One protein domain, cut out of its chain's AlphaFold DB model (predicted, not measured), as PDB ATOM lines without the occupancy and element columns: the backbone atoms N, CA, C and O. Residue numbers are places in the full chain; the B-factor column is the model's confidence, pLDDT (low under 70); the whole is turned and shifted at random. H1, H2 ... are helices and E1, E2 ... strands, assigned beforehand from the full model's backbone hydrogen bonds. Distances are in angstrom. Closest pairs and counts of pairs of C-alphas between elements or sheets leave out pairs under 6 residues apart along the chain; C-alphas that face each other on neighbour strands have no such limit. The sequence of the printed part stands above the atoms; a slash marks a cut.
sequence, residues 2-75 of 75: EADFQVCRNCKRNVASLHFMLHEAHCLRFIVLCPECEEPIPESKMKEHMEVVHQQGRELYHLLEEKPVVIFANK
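AT A GLANCE: This is residues 2 to 75 of the 75 residues of the protein "XIAP-associated factor 1" of Mus musculus (UniProt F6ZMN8). Two small units stand in a row, each a two-stranded antiparallel hairpin followed by a helix, and a long tail, residues 55 to 75, sticks out beyond them. The printed part has 74 residues, of mixed class, with two named helices and four named strands, in order E1 E2 H1 E3 E4 H2. It is extended, radius of gyration of the C-alphas 19.7 A, spanning 65 by 36 by 22 A.

HOW THE PARTS SIT: E1, residues 5 to 7, and E2, residues 14 to 16, form a hairpin; N 6 and O 15 are 2.8 A apart, within hydrogen-bond range. H1, residues 17 to 30, comes closest to E1 at the C-alphas of Phe 5 and Ser 17, 5.0 A. E3, residues 31 to 33, and E4, residues 40 to 42, form another hairpin, with N 32 and O 41 at 2.9 A. H2, residues 43 to 54, is close to but not clearly touching H1, about perpendicular at 76 degrees; their closest C-alphas, of Phe 30 and Glu 43, are 5.7 A apart. O i to N i+4 pairs within range number 8 of 10 in H1 and 6 of 8 in H2.

IN THESE COORDINATES: E1 begins at C-alpha 5 (95.288, 93.557, 19.759). H1 is 19.7 A long and H2 15.6 A, ending at C-alpha 54 (113.933, 90.095, 45.731).

THE WHOLE: The farthest C-alphas, of Glu 2 and Lys 75, are 66.4 A apart. The printed part has no cut. Residue 2 and residues 56 to 75 have pLDDT under 70.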
ATOM      1  N   GLU A   2      86.099  97.337  16.088       66.12
ATOM      2  CA  GLU A   2      86.783  96.438  17.021       66.12
ATOM      3  C   GLU A   2      88.262  96.819  17.055       66.12
ATOM      4  O   GLU A   2      88.884  97.009  16.008       66.12
ATOM      5  N   ALA A   3      88.796  97.029  18.256       76.75
ATOM      6  CA  ALA A   3      90.218  97.246  18.433       76.75
ATOM      7  C   ALA A   3      90.911  95.887  18.319       76.75
ATOM      8  O   ALA A   3      90.651  94.992  19.118       76.75
ATOM      9  N   ASP A   4      91.762  95.738  17.308       93.31
ATOM     10  CA  ASP A   4      92.635  94.578  17.166       93.31
ATOM     11  C   ASP A   4      93.820  94.705  18.138       93.31
ATOM     12  O   ASP A   4      94.352  95.807  18.335       93.31
ATOM     13  N   PHE A   5      94.221  93.596  18.759       95.31
ATOM     14  CA  PHE A   5      95.288  93.557  19.759       95.31
ATOM     15  C   PHE A   5      96.323  92.486  19.423       95.31
ATOM     16  O   PHE A   5      95.996  91.396  18.964       95.31
ATOM     17  N   GLN A   6      97.578  92.778  19.746       95.62
ATOM     18  CA  GLN A   6      98.709  91.866  19.624       95.62
ATOM     19  C   GLN A   6      99.439  91.729  20.960       95.62
ATOM     20  O   GLN A   6      99.545  92.682  21.737       95.62
ATOM     21  N   VAL A   7      99.976  90.537  21.224       95.12
ATOM     22  CA  VAL A   7     100.757  90.256  22.435       95.12
ATOM     23  C   VAL A   7     102.224  90.600  22.190       95.12
ATOM     24  O   VAL A   7     102.884  90.008  21.334       95.12
ATOM     25  N   CYS A   8     102.764  91.530  22.975       94.69
ATOM     26  CA  CYS A   8     104.184  91.865  22.927       94.69
ATOM     27  C   CYS A   8     105.025  90.721  23.507       94.69
ATOM     28  O   CYS A   8     104.818  90.295  24.643       94.69
ATOM     29  N   ARG A   9     106.027  90.240  22.764       90.94
ATOM     30  CA  ARG A   9     106.880  89.130  23.223       90.94
ATOM     31  C   ARG A   9     107.816  89.517  24.366       90.94
ATOM     32  O   ARG A   9     108.147  88.638  25.159       90.94
ATOM     33  N   ASN A  10     108.181  90.795  24.478       89.75
ATOM     34  CA  ASN A  10     109.096  91.291  25.507       89.75
ATOM     35  C   ASN A  10     108.411  91.507  26.854       89.75
ATOM     36  O   ASN A  10     108.955  91.108  27.872       89.75
ATOM     37  N   CYS A  11     107.219  92.112  26.867       90.94
ATOM     38  CA  CYS A  11     106.519  92.422  28.119       90.94
ATOM     39  C   CYS A  11     105.241  91.613  28.364       90.94
ATOM     40  O   CYS A  11     104.561  91.843  29.358       90.94
ATOM     41  N   LYS A  12     104.881  90.699  27.455       90.31
ATOM     42  CA  LYS A  12     103.708  89.808  27.536       90.31
ATOM     43  C   LYS A  12     102.349  90.517  27.659       90.31
ATOM     44  O   LYS A  12     101.348  89.872  27.957       90.31
ATOM     45  N   ARG A  13     102.279  91.828  27.397       91.25
ATOM     46  CA  ARG A  13     101.034  92.612  27.436       91.25
ATOM     47  C   ARG A  13     100.314  92.617  26.088       91.25
ATOM     48  O   ARG A  13     100.961  92.607  25.040       91.25
ATOM     49  N   ASN A  14      98.984  92.703  26.141       95.19
ATOM     50  CA  ASN A  14      98.143  93.013  24.986       95.19
ATOM     51  C   ASN A  14      98.275  94.495  24.633       95.19
ATOM     52  O   ASN A  14      98.125  95.364  25.494       95.19
ATOM     53  N   VAL A  15      98.546  94.783  23.369       95.25
ATOM     54  CA  VAL A  15      98.762  96.133  22.853       95.25
ATOM     55  C   VAL A  15      97.930  96.297  21.597       95.25
ATOM     56  O   VAL A  15      97.905  95.405  20.756       95.25
ATOM     57  N   ALA A  16      97.244  97.432  21.468       95.50
ATOM     58  CA  ALA A  16      96.460  97.722  20.276       95.50
ATOM     59  C   ALA A  16      97.354  97.665  19.029       95.50
ATOM     60  O   ALA A  16      98.410  98.303  18.993       95.50
ATOM     61  N   SER A  17      96.912  96.946  18.000       95.25
ATOM     62  CA  SER A  17      97.681  96.709  16.776       95.25
ATOM     63  C   SER A  17      98.126  98.000  16.096       95.25
ATOM     64  O   SER A  17      99.246  98.075  15.600       95.25
ATOM     65  N   LEU A  18      97.307  99.057  16.173       95.06
ATOM     66  CA  LEU A  18      97.638 100.395  15.671       95.06
ATOM     67  C   LEU A  18      98.933 100.968  16.278       95.06
ATOM     68  O   LEU A  18      99.662 101.690  15.604       95.06
ATOM     69  N   HIS A  19      99.229 100.655  17.541       93.75
ATOM     70  CA  HIS A  19     100.388 101.178  18.272       93.75
ATOM     71  C   HIS A  19     101.485 100.125  18.490       93.75
ATOM     72  O   HIS A  19     102.471 100.403  19.179       93.75
ATOM     73  N   PHE A  20     101.338  98.922  17.922       95.75
ATOM     74  CA  PHE A  20     102.203  97.788  18.242       95.75
ATOM     75  C   PHE A  20     103.664  98.028  17.853       95.75
ATOM     76  O   PHE A  20     104.538  97.814  18.681       95.75
ATOM     77  N   MET A  21     103.936  98.556  16.655       95.62
ATOM     78  CA  MET A  21     105.309  98.816  16.191       95.62
ATOM     79  C   MET A  21     106.075  99.759  17.137       95.62
ATOM     80  O   MET A  21     107.218  99.491  17.506       95.62
ATOM     81  N   LEU A  22     105.435 100.856  17.563       95.75
ATOM     82  CA  LEU A  22     106.042 101.814  18.490       95.75
ATOM     83  C   LEU A  22     106.300 101.168  19.855       95.75
ATOM     84  O   LEU A  22     107.377 101.327  20.435       95.75
ATOM     85  N   HIS A  23     105.316 100.423  20.360       96.25
ATOM     86  CA  HIS A  23     105.448  99.690  21.610       96.25
ATOM     87  C   HIS A  23     106.561  98.640  21.547       96.25
ATOM     88  O   HIS A  23     107.315  98.508  22.506       96.25
ATOM     89  N   GLU A  24     106.662  97.891  20.451       95.75
ATOM     90  CA  GLU A  24     107.656  96.839  20.257       95.75
ATOM     91  C   GLU A  24     109.066  97.423  20.251       95.75
ATOM     92  O   GLU A  24     109.912  96.953  21.006       95.75
ATOM     93  N   ALA A  25     109.303  98.511  19.511       96.00
ATOM     94  CA  ALA A  25     110.592  99.202  19.516       96.00
ATOM     95  C   ALA A  25     110.974  99.717  20.917       96.00
ATOM     96  O   ALA A  25     112.118  99.560  21.349       96.00
ATOM     97  N   HIS A  26     110.016 100.299  21.649       94.94
ATOM     98  CA  HIS A  26     110.236 100.745  23.025       94.94
ATOM     99  C   HIS A  26     110.530  99.567  23.963       94.94
ATOM    100  O   HIS A  26     111.504  99.593  24.713       94.94
ATOM    101  N   CYS A  27     109.715  98.512  23.917       94.44
ATOM    102  CA  CYS A  27     109.900  97.341  24.767       94.44
ATOM    103  C   CYS A  27     111.202  96.604  24.472       94.44
ATOM    104  O   CYS A  27     111.854  96.165  25.410       94.44
ATOM    105  N   LEU A  28     111.597  96.493  23.205       93.81
ATOM    106  CA  LEU A  28     112.851  95.855  22.819       93.81
ATOM    107  C   LEU A  28     114.066  96.574  23.394       93.81
ATOM    108  O   LEU A  28     115.025  95.926  23.797       93.81
ATOM    109  N   ARG A  29     114.025  97.906  23.426       94.44
ATOM    110  CA  ARG A  29     115.156  98.712  23.882       94.44
ATOM    111  C   ARG A  29     115.220  98.863  25.398       94.44
ATOM    112  O   ARG A  29     116.317  98.986  25.924       94.44
ATOM    113  N   PHE A  30     114.076  98.931  26.077       94.06
ATOM    114  CA  PHE A  30     114.043  99.403  27.463       94.06
ATOM    115  C   PHE A  30     113.486  98.402  28.465       94.06
ATOM    116  O   PHE A  30     113.612  98.659  29.656       94.06
ATOM    117  N   ILE A  31     112.856  97.309  28.029       95.00
ATOM    118  CA  ILE A  31     112.244  96.328  28.930       95.00
ATOM    119  C   ILE A  31     113.033  95.020  28.886       95.00
ATOM    120  O   ILE A  31     113.216  94.431  27.821       95.00
ATOM    121  N   VAL A  32     113.431  94.545  30.063       93.25
ATOM    122  CA  VAL A  32     114.104  93.261  30.294       93.25
ATOM    123  C   VAL A  32     113.260  92.403  31.239       93.25
ATOM    124  O   VAL A  32     112.447  92.931  31.996       93.25
ATOM    125  N   LEU A  33     113.419  91.080  31.194       91.75
ATOM    126  CA  LEU A  33     112.761  90.188  32.151       91.75
ATOM    127  C   LEU A  33     113.630  90.043  33.401       91.75
ATOM    128  O   LEU A  33     114.844  89.855  33.298       91.75
ATOM    129  N   CYS A  34     113.007  90.126  34.571       93.81
ATOM    130  CA  CYS A  34     113.653  89.824  35.837       93.81
ATOM    131  C   CYS A  34     114.150  88.365  35.840       93.81
ATOM    132  O   CYS A  34     113.379  87.468  35.503       93.81
ATOM    133  N   PRO A  35     115.403  88.089  36.235       93.25
ATOM    134  CA  PRO A  35     115.927  86.725  36.261       93.25
ATOM    135  C   PRO A  35     115.328  85.853  37.377       93.25
ATOM    136  O   PRO A  35     115.460  84.634  37.313       93.25
ATOM    137  N   GLU A  36     114.698  86.450  38.393       94.06
ATOM    138  CA  GLU A  36     114.123  85.720  39.529       94.06
ATOM    139  C   GLU A  36     112.614  85.472  39.401       94.06
ATOM    140  O   GLU A  36     112.160  84.362  39.661       94.06
ATOM    141  N   CYS A  37     111.831  86.486  39.017       94.00
ATOM    142  CA  CYS A  37     110.370  86.370  38.887       94.00
ATOM    143  C   CYS A  37     109.849  86.457  37.448       94.00
ATOM    144  O   CYS A  37     108.639  86.396  37.246       94.00
ATOM    145  N   GLU A  38     110.726  86.642  36.457       92.19
ATOM    146  CA  GLU A  38     110.366  86.782  35.037       92.19
ATOM    147  C   GLU A  38     109.438  87.974  34.730       92.19
ATOM    148  O   GLU A  38     108.879  88.076  33.635       92.19
ATOM    149  N   GLU A  39     109.294  88.920  35.664       92.12
ATOM    150  CA  GLU A  39     108.506  90.129  35.447       92.12
ATOM    151  C   GLU A  39     109.198  91.053  34.425       92.12
ATOM    152  O   GLU A  39     110.418  91.229  34.467       92.12
ATOM    153  N   PRO A  40     108.457  91.666  33.486       92.75
ATOM    154  CA  PRO A  40     109.012  92.635  32.550       92.75
ATOM    155  C   PRO A  40     109.232  94.005  33.202       92.75
ATOM    156  O   PRO A  40     108.289  94.776  33.390       92.75
ATOM    157  N   ILE A  41     110.494  94.346  33.448       94.38
ATOM    158  CA  ILE A  41     110.921  95.555  34.159       94.38
ATOM    159  C   ILE A  41     111.686  96.488  33.207       94.38
ATOM    160  O   ILE A  41     112.486  96.019  32.392       94.38
ATOM    161  N   PRO A  42     111.492  97.817  33.287       93.75
ATOM    162  CA  PRO A  42     112.395  98.754  32.635       93.75
ATOM    163  C   PRO A  42     113.832  98.548  33.114       93.75
ATOM    164  O   PRO A  42     114.073  98.525  34.317       93.75
ATOM    165  N   GLU A  43     114.802  98.444  32.208       93.62
ATOM    166  CA  GLU A  43     116.202  98.166  32.562       93.62
ATOM    167  C   GLU A  43     116.744  99.161  33.604       93.62
ATOM    168  O   GLU A  43     117.364  98.768  34.591       93.62
ATOM    169  N   SER A  44     116.388 100.442  33.467       93.88
ATOM    170  CA  SER A  44     116.742 101.510  34.411       93.88
ATOM    171  C   SER A  44     116.180 101.326  35.828       93.88
ATOM    172  O   SER A  44     116.648 101.976  36.763       93.88
ATOM    173  N   LYS A  45     115.178 100.459  35.998       93.50
ATOM    174  CA  LYS A  45     114.501 100.143  37.261       93.50
ATOM    175  C   LYS A  45     114.813  98.747  37.794       93.50
ATOM    176  O   LYS A  45     114.371  98.427  38.892       93.50
ATOM    177  N   MET A  46     115.604  97.940  37.082       94.12
ATOM    178  CA  MET A  46     115.911  96.570  37.502       94.12
ATOM    179  C   MET A  46     116.580  96.523  38.880       94.12
ATOM    180  O   MET A  46     116.192  95.717  39.714       94.12
ATOM    181  N   LYS A  47     117.533  97.424  39.152       93.19
ATOM    182  CA  LYS A  47     118.218  97.474  40.452       93.19
ATOM    183  C   LYS A  47     117.237  97.701  41.613       93.19
ATOM    184  O   LYS A  47     117.218  96.916  42.549       93.19
ATOM    185  N   GLU A  48     116.390  98.722  41.495       93.38
ATOM    186  CA  GLU A  48     115.354  99.046  42.487       93.38
ATOM    187  C   GLU A  48     114.379  97.871  42.673       93.38
ATOM    188  O   GLU A  48     114.033  97.518  43.796       93.38
ATOM    189  N   HIS A  49     113.980  97.215  41.579       94.50
ATOM    190  CA  HIS A  49     113.130  96.027  41.630       94.50
ATOM    191  C   HIS A  49     113.799  94.865  42.386       94.50
ATOM    192  O   HIS A  49     113.152  94.246  43.228       94.50
ATOM    193  N   MET A  50     115.091  94.602  42.158       93.69
ATOM    194  CA  MET A  50     115.844  93.596  42.920       93.69
ATOM    195  C   MET A  50     115.880  93.937  44.413       93.69
ATOM    196  O   MET A  50     115.582  93.084  45.245       93.69
ATOM    197  N   GLU A  51     116.172  95.192  44.751       90.94
ATOM    198  CA  GLU A  51     116.279  95.669  46.137       90.94
ATOM    199  C   GLU A  51     114.936  95.644  46.887       90.94
ATOM    200  O   GLU A  51     114.909  95.414  48.093       90.94
ATOM    201  N   VAL A  52     113.809  95.874  46.207       89.62
ATOM    202  CA  VAL A  52     112.483  95.947  46.851       89.62
ATOM    203  C   VAL A  52     111.759  94.601  46.861       89.62
ATOM    204  O   VAL A  52     111.094  94.274  47.842       89.62
ATOM    205  N   VAL A  53     111.846  93.832  45.772       91.88
ATOM    206  CA  VAL A  53     111.041  92.614  45.575       91.88
ATOM    207  C   VAL A  53     111.817  91.352  45.944       91.88
ATOM    208  O   VAL A  53     111.243  90.430  46.522       91.88
ATOM    209  N   HIS A  54     113.115  91.310  45.639       91.94
ATOM    210  CA  HIS A  54     113.933  90.095  45.731       91.94
ATOM    211  C   HIS A  54     114.936  90.106  46.884       91.94
ATOM    212  O   HIS A  54     115.390  89.051  47.337       91.94
ATOM    213  N   GLN A  55     115.246  91.277  47.435       85.38
ATOM    214  CA  GLN A  55     116.124  91.379  48.586       85.38
ATOM    215  C   GLN A  55     115.393  90.953  49.861       85.38
ATOM    216  O   GLN A  55     114.714  91.725  50.538       85.38
ATOM    217  N   GLN A  56     115.564  89.684  50.221       66.38
ATOM    218  CA  GLN A  56     115.104  89.154  51.496       66.38
ATOM    219  C   GLN A  56     115.926  89.769  52.640       66.38
ATOM    220  O   GLN A  56     117.076  89.402  52.875       66.38
ATOM    221  N   GLY A  57     115.310  90.717  53.349       60.69
ATOM    222  CA  GLY A  57     115.639  91.078  54.727       60.69
ATOM    223  C   GLY A  57     117.062  91.569  54.982       60.69
ATOM    224  O   GLY A  57     117.789  90.905  55.708       60.69
ATOM    225  N   ARG A  58     117.425  92.745  54.461       53.12
ATOM    226  CA  ARG A  58     118.489  93.638  54.969       53.12
ATOM    227  C   ARG A  58     118.341  94.978  54.223       53.12
ATOM    228  O   ARG A  58     118.509  94.982  53.015       53.12
ATOM    229  N   GLU A  59     118.009  96.129  54.799       45.69
ATOM    230  CA  GLU A  59     118.030  96.587  56.185       45.69
ATOM    231  C   GLU A  59     117.092  97.796  56.322       45.69
ATOM    232  O   GLU A  59     116.905  98.569  55.384       45.69
ATOM    233  N   LEU A  60     116.569  98.008  57.528       53.38
ATOM    234  CA  LEU A  60     115.769  99.164  57.949       53.38
ATOM    235  C   LEU A  60     116.530 100.526  57.892       53.38
ATOM    236  O   LEU A  60     116.115 101.472  58.554       53.38
ATOM    237  N   TYR A  61     117.647 100.638  57.155       47.28
ATOM    238  CA  TYR A  61     118.689 101.657  57.377       47.28
ATOM    239  C   TYR A  61     119.075 102.559  56.191       47.28
ATOM    240  O   TYR A  61     119.841 103.491  56.398       47.28
ATOM    241  N   HIS A  62     118.516 102.408  54.986       48.47
ATOM    242  CA  HIS A  62     118.786 103.376  53.899       48.47
ATOM    243  C   HIS A  62     117.919 104.654  53.947       48.47
ATOM    244  O   HIS A  62     117.993 105.490  53.053       48.47
ATOM    245  N   LEU A  63     117.121 104.849  55.005       49.50
ATOM    246  CA  LEU A  63     116.272 106.036  55.189       49.50
ATOM    247  C   LEU A  63     116.990 107.265  55.788       49.50
ATOM    248  O   LEU A  63     116.315 108.258  56.051       49.50
ATOM    249  N   LEU A  64     118.310 107.244  56.022       51.41
ATOM    250  CA  LEU A  64     118.995 108.348  56.725       51.41
ATOM    251  C   LEU A  64     120.115 109.069  55.959       51.41
ATOM    252  O   LEU A  64     120.565 110.111  56.425       51.41
ATOM    253  N   GLU A  65     120.525 108.620  54.777       53.16
ATOM    254  CA  GLU A  65     121.617 109.243  54.010       53.16
ATOM    255  C   GLU A  65     121.224 109.141  52.522       53.16
ATOM    256  O   GLU A  65     121.116 108.044  51.999       53.16
ATOM    257  N   GLU A  66     120.874 110.161  51.741       47.97
ATOM    258  CA  GLU A  66     121.246 111.565  51.739       47.97
ATOM    259  C   GLU A  66     120.185 112.369  50.962       47.97
ATOM    260  O   GLU A  66     119.924 112.064  49.801       47.97
ATOM    261  N   LYS A  67     119.617 113.428  51.554       36.41
ATOM    262  CA  LYS A  67     119.521 114.777  50.956       36.41
ATOM    263  C   LYS A  67     119.255 115.770  52.092       36.41
ATOM    264  O   LYS A  67     118.238 115.632  52.772       36.41
ATOM    265  N   PRO A  68     120.123 116.775  52.312       37.84
ATOM    266  CA  PRO A  68     119.875 117.799  53.311       37.84
ATOM    267  C   PRO A  68     118.653 118.616  52.882       37.84
ATOM    268  O   PRO A  68     118.724 119.457  51.985       37.84
ATOM    269  N   VAL A  69     117.516 118.375  53.535       42.19
ATOM    270  CA  VAL A  69     116.487 119.403  53.667       42.19
ATOM    271  C   VAL A  69     117.153 120.524  54.452       42.19
ATOM    272  O   VAL A  69     117.436 120.414  55.641       42.19
ATOM    273  N   VAL A  70     117.505 121.571  53.716       42.94
ATOM    274  CA  VAL A  70     117.994 122.846  54.222       42.94
ATOM    275  C   VAL A  70     116.972 123.419  55.202       42.94
ATOM    276  O   VAL A  70     116.077 124.169  54.830       42.94
ATOM    277  N   ILE A  71     117.106 123.063  56.478       39.75
ATOM    278  CA  ILE A  71     116.508 123.810  57.580       39.75
ATOM    279  C   ILE A  71     117.574 124.787  58.064       39.75
ATOM    280  O   ILE A  71     118.230 124.563  59.077       39.75
ATOM    281  N   PHE A  72     117.753 125.894  57.341       35.09
ATOM    282  CA  PHE A  72     118.197 127.112  58.013       35.09
ATOM    283  C   PHE A  72     116.973 127.716  58.686       35.09
ATOM    284  O   PHE A  72     116.253 128.543  58.131       35.09
ATOM    285  N   ALA A  73     116.729 127.241  59.901       42.62
ATOM    286  CA  ALA A  73     115.991 128.008  60.872       42.62
ATOM    287  C   ALA A  73     116.882 129.175  61.343       42.62
ATOM    288  O   ALA A  73     118.016 128.959  61.768       42.62
ATOM    289  N   ASN A  74     116.291 130.372  61.329       33.19
ATOM    290  CA  ASN A  74     116.618 131.565  62.122       33.19
ATOM    291  C   ASN A  74     117.709 132.527  61.616       33.19
ATOM    292  O   ASN A  74     118.887 132.383  61.942       33.19
ATOM    293  N   LYS A  75     117.261 133.638  61.013       43.50
ATOM    294  CA  LYS A  75     117.429 134.974  61.610       43.50
ATOM    295  C   LYS A  75     116.322 135.923  61.154       43.50
ATOM    296  O   LYS A  75     115.869 135.762  60.003       43.50
TER     297      LYS A  75